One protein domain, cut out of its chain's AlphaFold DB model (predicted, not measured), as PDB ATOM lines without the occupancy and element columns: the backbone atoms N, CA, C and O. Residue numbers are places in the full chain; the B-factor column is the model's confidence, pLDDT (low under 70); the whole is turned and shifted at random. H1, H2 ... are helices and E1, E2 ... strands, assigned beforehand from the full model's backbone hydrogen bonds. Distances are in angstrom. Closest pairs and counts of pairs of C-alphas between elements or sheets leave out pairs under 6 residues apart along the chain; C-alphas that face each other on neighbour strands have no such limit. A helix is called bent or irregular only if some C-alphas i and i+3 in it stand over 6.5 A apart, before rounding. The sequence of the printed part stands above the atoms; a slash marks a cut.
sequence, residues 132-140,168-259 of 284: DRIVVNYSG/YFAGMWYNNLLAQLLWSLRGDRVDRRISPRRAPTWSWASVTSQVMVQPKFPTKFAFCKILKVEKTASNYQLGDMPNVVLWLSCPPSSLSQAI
ATOM      1  N   ASP A 132      29.449 171.452 106.559       89.75
ATOM      2  CA  ASP A 132      29.298 172.628 105.690       89.75
ATOM      3  C   ASP A 132      30.013 173.856 106.275       89.75
ATOM      4  O   ASP A 132      30.643 174.622 105.549       89.75
ATOM      5  N   ARG A 133      29.986 174.018 107.608       86.62
ATOM      6  CA  ARG A 133      30.723 175.090 108.290       86.62
ATOM      7  C   ARG A 133      32.231 174.878 108.175       86.62
ATOM      8  O   ARG A 133      32.944 175.850 107.933       86.62
ATOM      9  N   ILE A 134      32.699 173.634 108.312       90.56
ATOM     10  CA  ILE A 134      34.110 173.272 108.116       90.56
ATOM     11  C   ILE A 134      34.539 173.646 106.693       90.56
ATOM     12  O   ILE A 134      35.512 174.373 106.541       90.56
ATOM     13  N   VAL A 135      33.782 173.255 105.664       91.81
ATOM     14  CA  VAL A 135      34.080 173.562 104.252       91.81
ATOM     15  C   VAL A 135      34.081 175.067 103.970       91.81
ATOM     16  O   VAL A 135      35.012 175.580 103.345       91.81
ATOM     17  N   VAL A 136      33.071 175.808 104.432       87.12
ATOM     18  CA  VAL A 136      32.985 177.265 104.218       87.12
ATOM     19  C   VAL A 136      34.151 177.995 104.885       87.12
ATOM     20  O   VAL A 136      34.717 178.927 104.307       87.12
ATOM     21  N   ASN A 137      34.533 177.575 106.093       84.81
ATOM     22  CA  ASN A 137      35.662 178.161 106.804       84.81
ATOM     23  C   ASN A 137      36.982 177.795 106.099       84.81
ATOM     24  O   ASN A 137      37.725 178.686 105.685       84.81
ATOM     25  N   TYR A 138      37.197 176.504 105.844       89.06
ATOM     26  CA  TYR A 138      38.392 175.944 105.221       89.06
ATOM     27  C   TYR A 138      38.657 176.448 103.801       89.06
ATOM     28  O   TYR A 138      39.790 176.757 103.456       89.06
ATOM     29  N   SER A 139      37.635 176.560 102.952       87.25
ATOM     30  CA  SER A 139      37.811 176.955 101.545       87.25
ATOM     31  C   SER A 139      38.438 178.342 101.375       87.25
ATOM     32  O   SER A 139      39.089 178.594 100.363       87.25
ATOM     33  N   GLY A 140      38.279 179.227 102.368       80.81
ATOM     34  CA  GLY A 140      38.938 180.534 102.411       80.81
ATOM     35  C   GLY A 140      40.374 180.518 102.945       80.81
ATOM     36  O   GLY A 140      41.018 181.569 102.961       80.81
ATOM     37  N   TYR A 168      31.965 159.331 101.970       92.19
ATOM     38  CA  TYR A 168      32.621 160.564 101.568       92.19
ATOM     39  C   TYR A 168      32.978 160.564 100.075       92.19
ATOM     40  O   TYR A 168      33.522 159.588  99.549       92.19
ATOM     41  N   PHE A 169      32.711 161.675  99.392       90.81
ATOM     42  CA  PHE A 169      33.014 161.904  97.982       90.81
ATOM     43  C   PHE A 169      33.555 163.317  97.774       90.81
ATOM     44  O   PHE A 169      32.812 164.292  97.848       90.81
ATOM     45  N   ALA A 170      34.852 163.419  97.484       90.62
ATOM     46  CA  ALA A 170      35.531 164.641  97.055       90.62
ATOM     47  C   ALA A 170      35.110 165.921  97.806       90.62
ATOM     48  O   ALA A 170      34.783 166.926  97.178       90.62
ATOM     49  N   GLY A 171      35.096 165.905  99.142       92.56
ATOM     50  CA  GLY A 171      34.688 167.076  99.931       92.56
ATOM     51  C   GLY A 171      33.231 167.082 100.396       92.56
ATOM     52  O   GLY A 171      32.823 168.073 101.002       92.56
ATOM     53  N   MET A 172      32.450 166.040 100.110       92.62
ATOM     54  CA  MET A 172      31.005 165.976 100.361       92.62
ATOM     55  C   MET A 172      30.578 164.604 100.907       92.62
ATOM     56  O   MET A 172      31.306 163.627 100.769       92.62
ATOM     57  N   TRP A 173      29.393 164.530 101.508       93.56
ATOM     58  CA  TRP A 173      28.802 163.322 102.097       93.56
ATOM     59  C   TRP A 173      27.622 162.838 101.266       93.56
ATOM     60  O   TRP A 173      26.792 163.660 100.883       93.56
ATOM     61  N   TYR A 174      27.508 161.534 101.009       91.19
ATOM     62  CA  TYR A 174      26.495 160.980 100.106       91.19
ATOM     63  C   TYR A 174      25.065 161.360 100.504       91.19
ATOM     64  O   TYR A 174      24.317 161.871  99.666       91.19
ATOM     65  N   ASN A 175      24.698 161.216 101.783       88.81
ATOM     66  CA  ASN A 175      23.340 161.549 102.236       88.81
ATOM     67  C   ASN A 175      23.000 163.044 102.106       88.81
ATOM     68  O   ASN A 175      21.826 163.401 101.984       88.81
ATOM     69  N   ASN A 176      24.012 163.918 102.088       87.25
ATOM     70  CA  ASN A 176      23.851 165.365 101.933       87.25
ATOM     71  C   ASN A 176      24.315 165.882 100.564       87.25
ATOM     72  O   ASN A 176      24.311 167.096 100.343       87.25
ATOM     73  N   LEU A 177      24.679 164.996  99.634       87.00
ATOM     74  CA  LEU A 177      25.415 165.361  98.428       87.00
ATOM     75  C   LEU A 177      24.637 166.364  97.574       87.00
ATOM     76  O   LEU A 177      25.192 167.373  97.159       87.00
ATOM     77  N   LEU A 178      23.327 166.165  97.392       84.81
ATOM     78  CA  LEU A 178      22.485 167.098  96.630       84.81
ATOM     79  C   LEU A 178      22.459 168.511  97.221       84.81
ATOM     80  O   LEU A 178      22.450 169.480  96.470       84.81
ATOM     81  N   ALA A 179      22.441 168.635  98.549       82.06
ATOM     82  CA  ALA A 179      22.480 169.938  99.205       82.06
ATOM     83  C   ALA A 179      23.881 170.559  99.111       82.06
ATOM     84  O   ALA A 179      24.013 171.757  98.879       82.06
ATOM     85  N   GLN A 180      24.922 169.737  99.242       86.56
ATOM     86  CA  GLN A 180      26.315 170.176  99.203       86.56
ATOM     87  C   GLN A 180      26.800 170.536  97.800       86.56
ATOM     88  O   GLN A 180      27.717 171.340  97.687       86.56
ATOM     89  N   LEU A 181      26.156 170.023  96.747       86.19
ATOM     90  CA  LEU A 181      26.363 170.435  95.353       86.19
ATOM     91  C   LEU A 181      25.897 171.871  95.072       86.19
ATOM     92  O   LEU A 181      26.334 172.460  94.092       86.19
ATOM     93  N   LEU A 182      25.050 172.457  95.923       83.19
ATOM     94  CA  LEU A 182      24.547 173.831  95.775       83.19
ATOM     95  C   LEU A 182      25.533 174.883  96.311       83.19
ATOM     96  O   LEU A 182      25.127 175.961  96.756       83.19
ATOM     97  N   TRP A 183      26.826 174.561  96.333       87.06
ATOM     98  CA  TRP A 183      27.858 175.507  96.721       87.06
ATOM     99  C   TRP A 183      27.988 176.620  95.669       87.06
ATOM    100  O   TRP A 183      27.651 176.455  94.502       87.06
ATOM    101  N   SER A 184      28.456 177.788  96.096       82.94
ATOM    102  CA  SER A 184      28.685 178.950  95.227       82.94
ATOM    103  C   SER A 184      29.920 179.720  95.677       82.94
ATOM    104  O   SER A 184      30.389 179.544  96.803       82.94
ATOM    105  N   LEU A 185      30.474 180.573  94.818       83.19
ATOM    106  CA  LEU A 185      31.644 181.378  95.164       83.19
ATOM    107  C   LEU A 185      31.273 182.580  96.040       83.19
ATOM    108  O   LEU A 185      30.276 183.266  95.813       83.19
ATOM    109  N   ARG A 186      32.115 182.877  97.033       76.44
ATOM    110  CA  ARG A 186      31.992 184.090  97.849       76.44
ATOM    111  C   ARG A 186      32.583 185.298  97.099       76.44
ATOM    112  O   ARG A 186      33.764 185.608  97.256       76.44
ATOM    113  N   GLY A 187      31.745 186.007  96.337       66.69
ATOM    114  CA  GLY A 187      32.073 187.261  95.630       66.69
ATOM    115  C   GLY A 187      32.615 187.088  94.200       66.69
ATOM    116  O   GLY A 187      32.822 185.968  93.749       66.69
ATOM    117  N   ASP A 188      32.888 188.202  93.507       55.75
ATOM    118  CA  ASP A 188      33.238 188.272  92.065       55.75
ATOM    119  C   ASP A 188      34.670 187.813  91.703       55.75
ATOM    120  O   ASP A 188      35.253 188.245  90.705       55.75
ATOM    121  N   ARG A 189      35.319 186.977  92.524       53.75
ATOM    122  CA  ARG A 189      36.697 186.562  92.224       53.75
ATOM    123  C   ARG A 189      36.715 185.545  91.087       53.75
ATOM    124  O   ARG A 189      36.149 184.467  91.220       53.75
ATOM    125  N   VAL A 190      37.436 185.909  90.021       56.00
ATOM    126  CA  VAL A 190      37.759 185.076  88.854       56.00
ATOM    127  C   VAL A 190      38.129 183.666  89.303       56.00
ATOM    128  O   VAL A 190      39.092 183.475  90.051       56.00
ATOM    129  N   ASP A 191      37.335 182.706  88.840       56.59
ATOM    130  CA  ASP A 191      37.514 181.288  89.091       56.59
ATOM    131  C   ASP A 191      38.917 180.848  88.643       56.59
ATOM    132  O   ASP A 191      39.320 181.048  87.493       56.59
ATOM    133  N   ARG A 192      39.696 180.281  89.565       66.81
ATOM    134  CA  ARG A 192      40.943 179.592  89.229       66.81
ATOM    135  C   ARG A 192      40.738 178.132  89.565       66.81
ATOM    136  O   ARG A 192      40.841 177.722  90.722       66.81
ATOM    137  N   ARG A 193      40.445 177.358  88.525       74.56
ATOM    138  CA  ARG A 193      40.467 175.903  88.611       74.56
ATOM    139  C   ARG A 193      41.852 175.432  89.007       74.56
ATOM    140  O   ARG A 193      42.860 175.957  88.530       74.56
ATOM    141  N   ILE A 194      41.886 174.427  89.869       72.88
ATOM    142  CA  ILE A 194      43.139 173.817  90.301       72.88
ATOM    143  C   ILE A 194      43.704 172.986  89.142       72.88
ATOM    144  O   ILE A 194      43.017 172.128  88.584       72.88
ATOM    145  N   SER A 195      44.965 173.246  88.791       74.12
ATOM    146  CA  SER A 195      45.745 172.449  87.844       74.12
ATOM    147  C   SER A 195      47.010 171.934  88.543       74.12
ATOM    148  O   SER A 195      47.749 172.754  89.096       74.12
ATOM    149  N   PRO A 196      47.279 170.613  88.547       80.00
ATOM    150  CA  PRO A 196      46.461 169.544  87.961       80.00
ATOM    151  C   PRO A 196      45.134 169.326  88.712       80.00
ATOM    152  O   PRO A 196      44.996 169.714  89.870       80.00
ATOM    153  N   ARG A 197      44.155 168.688  88.058       80.44
ATOM    154  CA  ARG A 197      42.849 168.350  88.651       80.44
ATOM    155  C   ARG A 197      43.046 167.328  89.785       80.44
ATOM    156  O   ARG A 197      43.638 166.280  89.557       80.44
ATOM    157  N   ARG A 198      42.552 167.638  90.993       85.50
ATOM    158  CA  ARG A 198      42.643 166.789  92.215       85.50
ATOM    159  C   ARG A 198      41.276 166.455  92.835       85.50
ATOM    160  O   ARG A 198      41.165 165.717  93.809       85.50
ATOM    161  N   ALA A 199      40.228 167.031  92.259       88.50
ATOM    162  CA  ALA A 199      38.830 166.873  92.624       88.50
ATOM    163  C   ALA A 199      37.989 166.948  91.336       88.50
ATOM    164  O   ALA A 199      38.437 167.572  90.364       88.50
ATOM    165  N   PRO A 200      36.793 166.343  91.290       88.12
ATOM    166  CA  PRO A 200      35.927 166.428  90.126       88.12
ATOM    167  C   PRO A 200      35.363 167.851  89.996       88.12
ATOM    168  O   PRO A 200      35.261 168.581  90.982       88.12
ATOM    169  N   THR A 201      34.969 168.250  88.789       84.12
ATOM    170  CA  THR A 201      34.540 169.631  88.487       84.12
ATOM    171  C   THR A 201      33.291 170.076  89.247       84.12
ATOM    172  O   THR A 201      33.126 171.260  89.509       84.12
ATOM    173  N   TRP A 202      32.430 169.142  89.649       86.31
ATOM    174  CA  TRP A 202      31.237 169.424  90.451       86.31
ATOM    175  C   TRP A 202      31.537 169.633  91.947       86.31
ATOM    176  O   TRP A 202      30.664 170.059  92.704       86.31
ATOM    177  N   SER A 203      32.761 169.338  92.400       90.12
ATOM    178  CA  SER A 203      33.166 169.547  93.789       90.12
ATOM    179  C   SER A 203      33.637 170.982  94.028       90.12
ATOM    180  O   SER A 203      34.386 171.542  93.226       90.12
ATOM    181  N   TRP A 204      33.301 171.532  95.199       90.12
ATOM    182  CA  TRP A 204      33.847 172.801  95.692       90.12
ATOM    183  C   TRP A 204      35.379 172.782  95.778       90.12
ATOM    184  O   TRP A 204      36.023 173.825  95.716       90.12
ATOM    185  N   ALA A 205      35.988 171.600  95.905       90.62
ATOM    186  CA  ALA A 205      37.434 171.456  95.983       90.62
ATOM    187  C   ALA A 205      38.135 171.614  94.623       90.62
ATOM    188  O   ALA A 205      39.362 171.565  94.573       90.62
ATOM    189  N   SER A 206      37.392 171.812  93.529       87.88
ATOM    190  CA  SER A 206      37.949 172.058  92.193       87.88
ATOM    191  C   SER A 206      38.417 173.505  91.962       87.88
ATOM    192  O   SER A 206      39.139 173.761  90.994       87.88
ATOM    193  N   VAL A 207      38.065 174.437  92.855       86.00
ATOM    194  CA  VAL A 207      38.312 175.885  92.720       86.00
ATOM    195  C   VAL A 207      39.120 176.432  93.891       86.00
ATOM    196  O   VAL A 207      38.990 175.937  95.004       86.00
ATOM    197  N   THR A 208      39.938 177.473  93.693       83.62
ATOM    198  CA  THR A 208      40.749 178.096  94.772       83.62
ATOM    199  C   THR A 208      40.013 179.065  95.689       83.62
ATOM    200  O   THR A 208      40.552 179.453  96.722       83.62
ATOM    201  N   SER A 209      38.809 179.480  95.318       83.06
ATOM    202  CA  SER A 209      38.073 180.541  96.004       83.06
ATOM    203  C   SER A 209      37.298 180.033  97.221       83.06
ATOM    204  O   SER A 209      36.881 178.878  97.275       83.06
ATOM    205  N   GLN A 210      37.059 180.927  98.188       85.38
ATOM    206  CA  GLN A 210      36.166 180.623  99.305       85.38
ATOM    207  C   GLN A 210      34.761 180.338  98.777       85.38
ATOM    208  O   GLN A 210      34.218 181.127  97.996       85.38
ATOM    209  N   VAL A 211      34.167 179.245  99.245       86.50
ATOM    210  CA  VAL A 211      32.812 178.849  98.865       86.50
ATOM    211  C   VAL A 211      31.805 179.191  99.954       86.50
ATOM    212  O   VAL A 211      32.136 179.338 101.132       86.50
ATOM    213  N   MET A 212      30.551 179.314  99.548       83.88
ATOM    214  CA  MET A 212      29.382 179.373 100.409       83.88
ATOM    215  C   MET A 212      28.543 178.130 100.149       83.88
ATOM    216  O   MET A 212      28.329 177.762  98.996       83.88
ATOM    217  N   VAL A 213      28.052 177.507 101.215       78.44
ATOM    218  CA  VAL A 213      27.082 176.411 101.136       78.44
ATOM    219  C   VAL A 213      25.723 176.963 101.538       78.44
ATOM    220  O   VAL A 213      25.620 177.778 102.459       78.44
ATOM    221  N   GLN A 214      24.681 176.554 100.823       68.31
ATOM    222  CA  GLN A 214      23.329 176.980 101.143       68.31
ATOM    223  C   GLN A 214      22.859 176.326 102.451       68.31
ATOM    224  O   GLN A 214      23.141 175.149 102.687       68.31
ATOM    225  N   PRO A 215      22.131 177.051 103.317       60.66
ATOM    226  CA  PRO A 215      21.560 176.459 104.519       60.66
ATOM    227  C   PRO A 215      20.643 175.294 104.137       60.66
ATOM    228  O   PRO A 215      19.901 175.404 103.164       60.66
ATOM    229  N   LYS A 216      20.714 174.196 104.910       58.56
ATOM    230  CA  LYS A 216      20.008 172.918 104.687       58.56
ATOM    231  C   LYS A 216      18.627 173.128 104.058       58.56
ATOM    232  O   LYS A 216      17.653 173.405 104.760       58.56
ATOM    233  N   PHE A 217      18.540 172.980 102.738       50.91
ATOM    234  CA  PHE A 217      17.253 172.946 102.064       50.91
ATOM    235  C   PHE A 217      16.511 171.690 102.522       50.91
ATOM    236  O   PHE A 217      17.130 170.627 102.643       50.91
ATOM    237  N   PRO A 218      15.192 171.758 102.756       50.38
ATOM    238  CA  PRO A 218      14.417 170.548 102.944       50.38
ATOM    239  C   PRO A 218      14.569 169.701 101.676       50.38
ATOM    240  O   PRO A 218      14.125 170.102 100.600       50.38
ATOM    241  N   THR A 219      15.166 168.515 101.802       50.69
ATOM    242  CA  THR A 219      15.343 167.537 100.711       50.69
ATOM    243  C   THR A 219      14.026 167.162 100.024       50.69
ATOM    244  O   THR A 219      14.035 166.673  98.899       50.69
ATOM    245  N   LYS A 220      12.880 167.475 100.645       43.62
ATOM    246  CA  LYS A 220      11.537 167.400 100.047       43.62
ATOM    247  C   LYS A 220      11.356 168.247  98.777       43.62
ATOM    248  O   LYS A 220      10.413 167.988  98.040       43.62
ATOM    249  N   PHE A 221      12.232 169.218  98.513       50.44
ATOM    250  CA  PHE A 221      12.211 170.050  97.302       50.44
ATOM    251  C   PHE A 221      13.348 169.725  96.321       50.44
ATOM    252  O   PHE A 221      13.571 170.472  95.371       50.44
ATOM    253  N   ALA A 222      14.082 168.627  96.534       58.22
ATOM    254  CA  ALA A 222      15.106 168.197  95.594       58.22
ATOM    255  C   ALA A 222      14.444 167.673  94.311       58.22
ATOM    256  O   ALA A 222      13.883 166.579  94.273       58.22
ATOM    257  N   PHE A 223      14.515 168.472  93.248       68.75
ATOM    258  CA  PHE A 223      14.074 168.067  91.915       68.75
ATOM    259  C   PHE A 223      15.006 167.009  91.309       68.75
ATOM    260  O   PHE A 223      14.570 166.200  90.496       68.75
ATOM    261  N   CYS A 224      16.271 166.981  91.730       74.69
ATOM    262  CA  CYS A 224      17.257 166.015  91.267       74.69
ATOM    263  C   CYS A 224      17.354 164.797  92.196       74.69
ATOM    264  O   CYS A 224      17.245 164.919  93.415       74.69
ATOM    265  N   LYS A 225      17.613 163.622  91.618       82.38
ATOM    266  CA  LYS A 225      17.919 162.376  92.333       82.38
ATOM    267  C   LYS A 225      19.306 161.885  91.949       82.38
ATOM    268  O   LYS A 225      19.660 161.926  90.772       82.38
ATOM    269  N   ILE A 226      20.057 161.381  92.923       85.50
ATOM    270  CA  ILE A 226      21.318 160.681  92.667       85.50
ATOM    271  C   ILE A 226      20.973 159.294  92.129       85.50
ATOM    272  O   ILE A 226      20.230 158.552  92.767       85.50
ATOM    273  N   LEU A 227      21.477 158.967  90.941       85.38
ATOM    274  CA  LEU A 227      21.326 157.645  90.333       85.38
ATOM    275  C   LEU A 227      22.480 156.725  90.730       85.38
ATOM    276  O   LEU A 227      22.268 155.553  91.023       85.38
ATOM    277  N   LYS A 228      23.703 157.262  90.705       85.44
ATOM    278  CA  LYS A 228      24.939 156.539  90.997       85.44
ATOM    279  C   LYS A 228      26.051 157.539  91.314       85.44
ATOM    280  O   LYS A 228      26.039 158.658  90.797       85.44
ATOM    281  N   VAL A 229      27.028 157.110  92.106       86.31
ATOM    282  CA  VAL A 229      28.349 157.740  92.210       86.31
ATOM    283  C   VAL A 229      29.396 156.641  92.064       86.31
ATOM    284  O   VAL A 229      29.252 155.576  92.658       86.31
ATOM    285  N   GLU A 230      30.419 156.855  91.244       83.50
ATOM    286  CA  GLU A 230      31.448 155.854  90.947       83.50
ATOM    287  C   GLU A 230      32.815 156.448  91.239       83.50
ATOM    288  O   GLU A 230      33.206 157.480  90.687       83.50
ATOM    289  N   LYS A 231      33.526 155.778  92.141       79.88
ATOM    290  CA  LYS A 231      34.922 156.046  92.459       79.88
ATOM    291  C   LYS A 231      35.769 155.115  91.603       79.88
ATOM    292  O   LYS A 231      35.645 153.897  91.714       79.88
ATOM    293  N   THR A 232      36.656 155.676  90.792       72.25
ATOM    294  CA  THR A 232      37.734 154.866  90.214       72.25
ATOM    295  C   THR A 232      38.688 154.491  91.347       72.25
ATOM    296  O   THR A 232      39.005 155.353  92.169       72.25
ATOM    297  N   ALA A 233      39.133 153.233  91.424       60.56
ATOM    298  CA  ALA A 233      40.056 152.791  92.469       60.56
ATOM    299  C   ALA A 233      41.286 153.719  92.521       60.56
ATOM    300  O   ALA A 233      42.052 153.801  91.559       60.56
ATOM    301  N   SER A 234      41.449 154.448  93.627       63.06
ATOM    302  CA  SER A 234      42.574 155.352  93.866       63.06
ATOM    303  C   SER A 234      43.212 155.038  95.218       63.06
ATOM    304  O   SER A 234      42.552 154.575  96.149       63.06
ATOM    305  N   ASN A 235      44.511 155.316  95.337       60.12
ATOM    306  CA  ASN A 235      45.263 155.108  96.578       60.12
ATOM    307  C   ASN A 235      44.935 156.151  97.667       60.12
ATOM    308  O   ASN A 235      45.420 156.030  98.788       60.12
ATOM    309  N   TYR A 236      44.126 157.171  97.361       63.72
ATOM    310  CA  TYR A 236      43.803 158.280  98.261       63.72
ATOM    311  C   TYR A 236      42.294 158.343  98.503       63.72
ATOM    312  O   TYR A 236      41.610 159.234  98.005       63.72
ATOM    313  N   GLN A 237      41.776 157.393  99.284       70.75
ATOM    314  CA  GLN A 237      40.331 157.169  99.453       70.75
ATOM    315  C   GLN A 237      39.536 158.407  99.911       70.75
ATOM    316  O   GLN A 237      38.373 158.540  99.542       70.75
ATOM    317  N   LEU A 238      40.155 159.311 100.681       81.81
ATOM    318  CA  LEU A 238      39.512 160.508 101.253       81.81
ATOM    319  C   LEU A 238      40.210 161.827 100.891       81.81
ATOM    320  O   LEU A 238      39.784 162.891 101.327       81.81
ATOM    321  N   GLY A 239      41.279 161.765 100.097       82.12
ATOM    322  CA  GLY A 239      42.064 162.927  99.699       82.12
ATOM    323  C   GLY A 239      41.879 163.225  98.218       82.12
ATOM    324  O   GLY A 239      40.844 163.723  97.788       82.12
ATOM    325  N   ASP A 240      42.916 162.926  97.444       80.62
ATOM    326  CA  ASP A 240      42.956 163.140  96.001       80.62
ATOM    327  C   ASP A 240      41.938 162.258  95.256       80.62
ATOM    328  O   ASP A 240      42.099 161.040  95.140       80.62
ATOM    329  N   MET A 241      40.876 162.887  94.747       83.25
ATOM    330  CA  MET A 241      39.732 162.221  94.119       83.25
ATOM    331  C   MET A 241      39.361 162.862  92.771       83.25
ATOM    332  O   MET A 241      38.231 163.310  92.591       83.25
ATOM    333  N   PRO A 242      40.268 162.923  91.780       78.81
ATOM    334  CA  PRO A 242      39.978 163.581  90.506       78.81
ATOM    335  C   PRO A 242      38.975 162.809  89.633       78.81
ATOM    336  O   PRO A 242      38.284 163.417  88.820       78.81
ATOM    337  N   ASN A 243      38.875 161.488  89.823       82.69
ATOM    338  CA  ASN A 243      38.146 160.565  88.945       82.69
ATOM    339  C   ASN A 243      36.880 160.012  89.619       82.69
ATOM    340  O   ASN A 243      36.710 158.793  89.742       82.69
ATOM    341  N   VAL A 244      36.020 160.917  90.098       84.75
ATOM    342  CA  VAL A 244      34.705 160.576  90.661       84.75
ATOM    343  C   VAL A 244      33.608 161.050  89.719       84.75
ATOM    344  O   VAL A 244      33.474 162.247  89.448       84.75
ATOM    345  N   VAL A 245      32.801 160.103  89.250       85.19
ATOM    346  CA  VAL A 245      31.691 160.368  88.332       85.19
ATOM    347  C   VAL A 245      30.377 160.339  89.106       85.19
ATOM    348  O   VAL A 245      30.151 159.459  89.937       85.19
ATOM    349  N   LEU A 246      29.521 161.326  88.844       86.62
ATOM    350  CA  LEU A 246      28.222 161.508  89.483       86.62
ATOM    351  C   LEU A 246      27.124 161.454  88.416       86.62
ATOM    352  O   LEU A 246      27.131 162.246  87.476       86.62
ATOM    353  N   TRP A 247      26.154 160.556  88.589       84.94
ATOM    354  CA  TRP A 247      24.972 160.462  87.735       84.94
ATOM    355  C   TRP A 247      23.765 161.025  88.475       84.94
ATOM    356  O   TRP A 247      23.385 160.521  89.536       84.94
ATOM    357  N   LEU A 248      23.137 162.047  87.894       84.06
ATOM    358  CA  LEU A 248      21.932 162.681  88.421       84.06
ATOM    359  C   LEU A 248      20.775 162.537  87.433       84.06
ATOM    360  O   LEU A 248      20.956 162.612  86.222       84.06
ATOM    361  N   SER A 249      19.569 162.393  87.969       81.81
ATOM    362  CA  SER A 249      18.319 162.543  87.229       81.81
ATOM    363  C   SER A 249      17.647 163.831  87.675       81.81
ATOM    364  O   SER A 249      17.244 163.915  88.831       81.81
ATOM    365  N   CYS A 250      17.471 164.794  86.772       74.44
ATOM    366  CA  CYS A 250      16.783 166.060  87.039       74.44
ATOM    367  C   CYS A 250      15.642 166.274  86.025       74.44
ATOM    368  O   CYS A 250      15.781 165.876  84.867       74.44
ATOM    369  N   PRO A 251      14.514 166.892  86.419       69.44
ATOM    370  CA  PRO A 251      13.438 167.204  85.493       69.44
ATOM    371  C   PRO A 251      13.892 168.200  84.409       69.44
ATOM    372  O   PRO A 251      14.730 169.066  84.677       69.44
ATOM    373  N   PRO A 252      13.314 168.126  83.193       51.00
ATOM    374  CA  PRO A 252      13.764 168.903  82.032       51.00
ATOM    375  C   PRO A 252      13.733 170.425  82.235       51.00
ATOM    376  O   PRO A 252      14.555 171.145  81.673       51.00
ATOM    377  N   SER A 253      12.812 170.929  83.062       50.75
ATOM    378  CA  SER A 253      12.660 172.359  83.355       50.75
ATOM    379  C   SER A 253      13.788 172.951  84.206       50.75
ATOM    380  O   SER A 253      13.904 174.170  84.276       50.75
ATOM    381  N   SER A 254      14.624 172.124  84.842       47.97
ATOM    382  CA  SER A 254      15.766 172.578  85.648       47.97
ATOM    383  C   SER A 254      17.047 172.780  84.826       47.97
ATOM    384  O   SER A 254      17.954 173.465  85.284       47.97
ATOM    385  N   LEU A 255      17.128 172.200  83.621       38.81
ATOM    386  CA  LEU A 255      18.315 172.239  82.752       38.81
ATOM    387  C   LEU A 255      18.286 173.373  81.716       38.81
ATOM    388  O   LEU A 255      19.344 173.818  81.280       38.81
ATOM    389  N   SER A 256      17.110 173.880  81.331       32.06
ATOM    390  CA  SER A 256      16.983 174.910  80.283       32.06
ATOM    391  C   SER A 256      17.540 176.288  80.666       32.06
ATOM    392  O   SER A 256      17.746 177.117  79.786       32.06
ATOM    393  N   GLN A 257      17.826 176.531  81.948       42.38
ATOM    394  CA  GLN A 257      18.543 177.724  82.419       42.38
ATOM    395  C   GLN A 257      20.061 177.509  82.547       42.38
ATOM    396  O   GLN A 257      20.788 178.473  82.743       42.38
ATOM    397  N   ALA A 258      20.556 176.272  82.435       36.72
ATOM    398  CA  ALA A 258      21.953 175.925  82.708       36.72
ATOM    399  C   ALA A 258      22.869 175.976  81.469       36.72
ATOM    400  O   ALA A 258      24.067 175.733  81.587       36.72
ATOM    401  N   ILE A 259      22.330 176.272  80.280       30.89
ATOM    402  CA  ILE A 259      23.082 176.216  79.019       30.89
ATOM    403  C   ILE A 259      22.840 177.494  78.208       30.89
ATOM    404  O   ILE A 259      22.080 177.482  77.245       30.89
TER     405      ILE A 259
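What this domain is: This is residues 132 to 140 and 168 to 259 of the 284 residues of an uncharacterized protein of Botryotinia convoluta (UniProt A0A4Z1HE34). The domain has little regular structure: the hairpin of E1 and E2 forms a wall at one side, and loop 181 to 224 runs from the middle outward, with short helices H2 and H1. The printed part has 101 residues, 28 in named elements, ordered H1, H2, E1, E2: mixed class, antiparallel sheet. It is compact, radius of gyration of the C-alphas 13.9 A, spanning 35 by 34 by 27 A.

How they stand to each other: E1, residues 225 to 231, and E2, residues 244 to 249, are antiparallel; N 227 and O 247 are 2.8 A apart. H2, residues 174 to 180, comes closest to E1 at C-alphas 178 and 226, 7.6 A. H1, residues 132 to 139, is close to but not clearly touching H2: C-alphas 132 and 180, 7.5 A. H1 has every O i to N i+4 pair within hydrogen-bond range; H2 has 1 of 3, and 3 of 4 O i to N i+3 pairs.

Where its parts are: E1 spans 18.1 A, E2 16.9 A, H1 10.4 A and H2 9.2 A between end C-alphas. H2 is irregular: C-alphas 175 and 178 are 7.9 A apart. C-alpha 132 is at (29.298, 172.628, 105.690), C-alpha 249 at (18.319, 162.543, 87.229).

The domain as a whole: Across the cut, residues 141 to 167, C-alphas 140 and 168 are 21.0 A apart. Links H2 to E1 and E1 to E2 are long. The pLDDT is under 70 at residues 187 to 192, 214 to 223, 233 to 236 and 251 to 259.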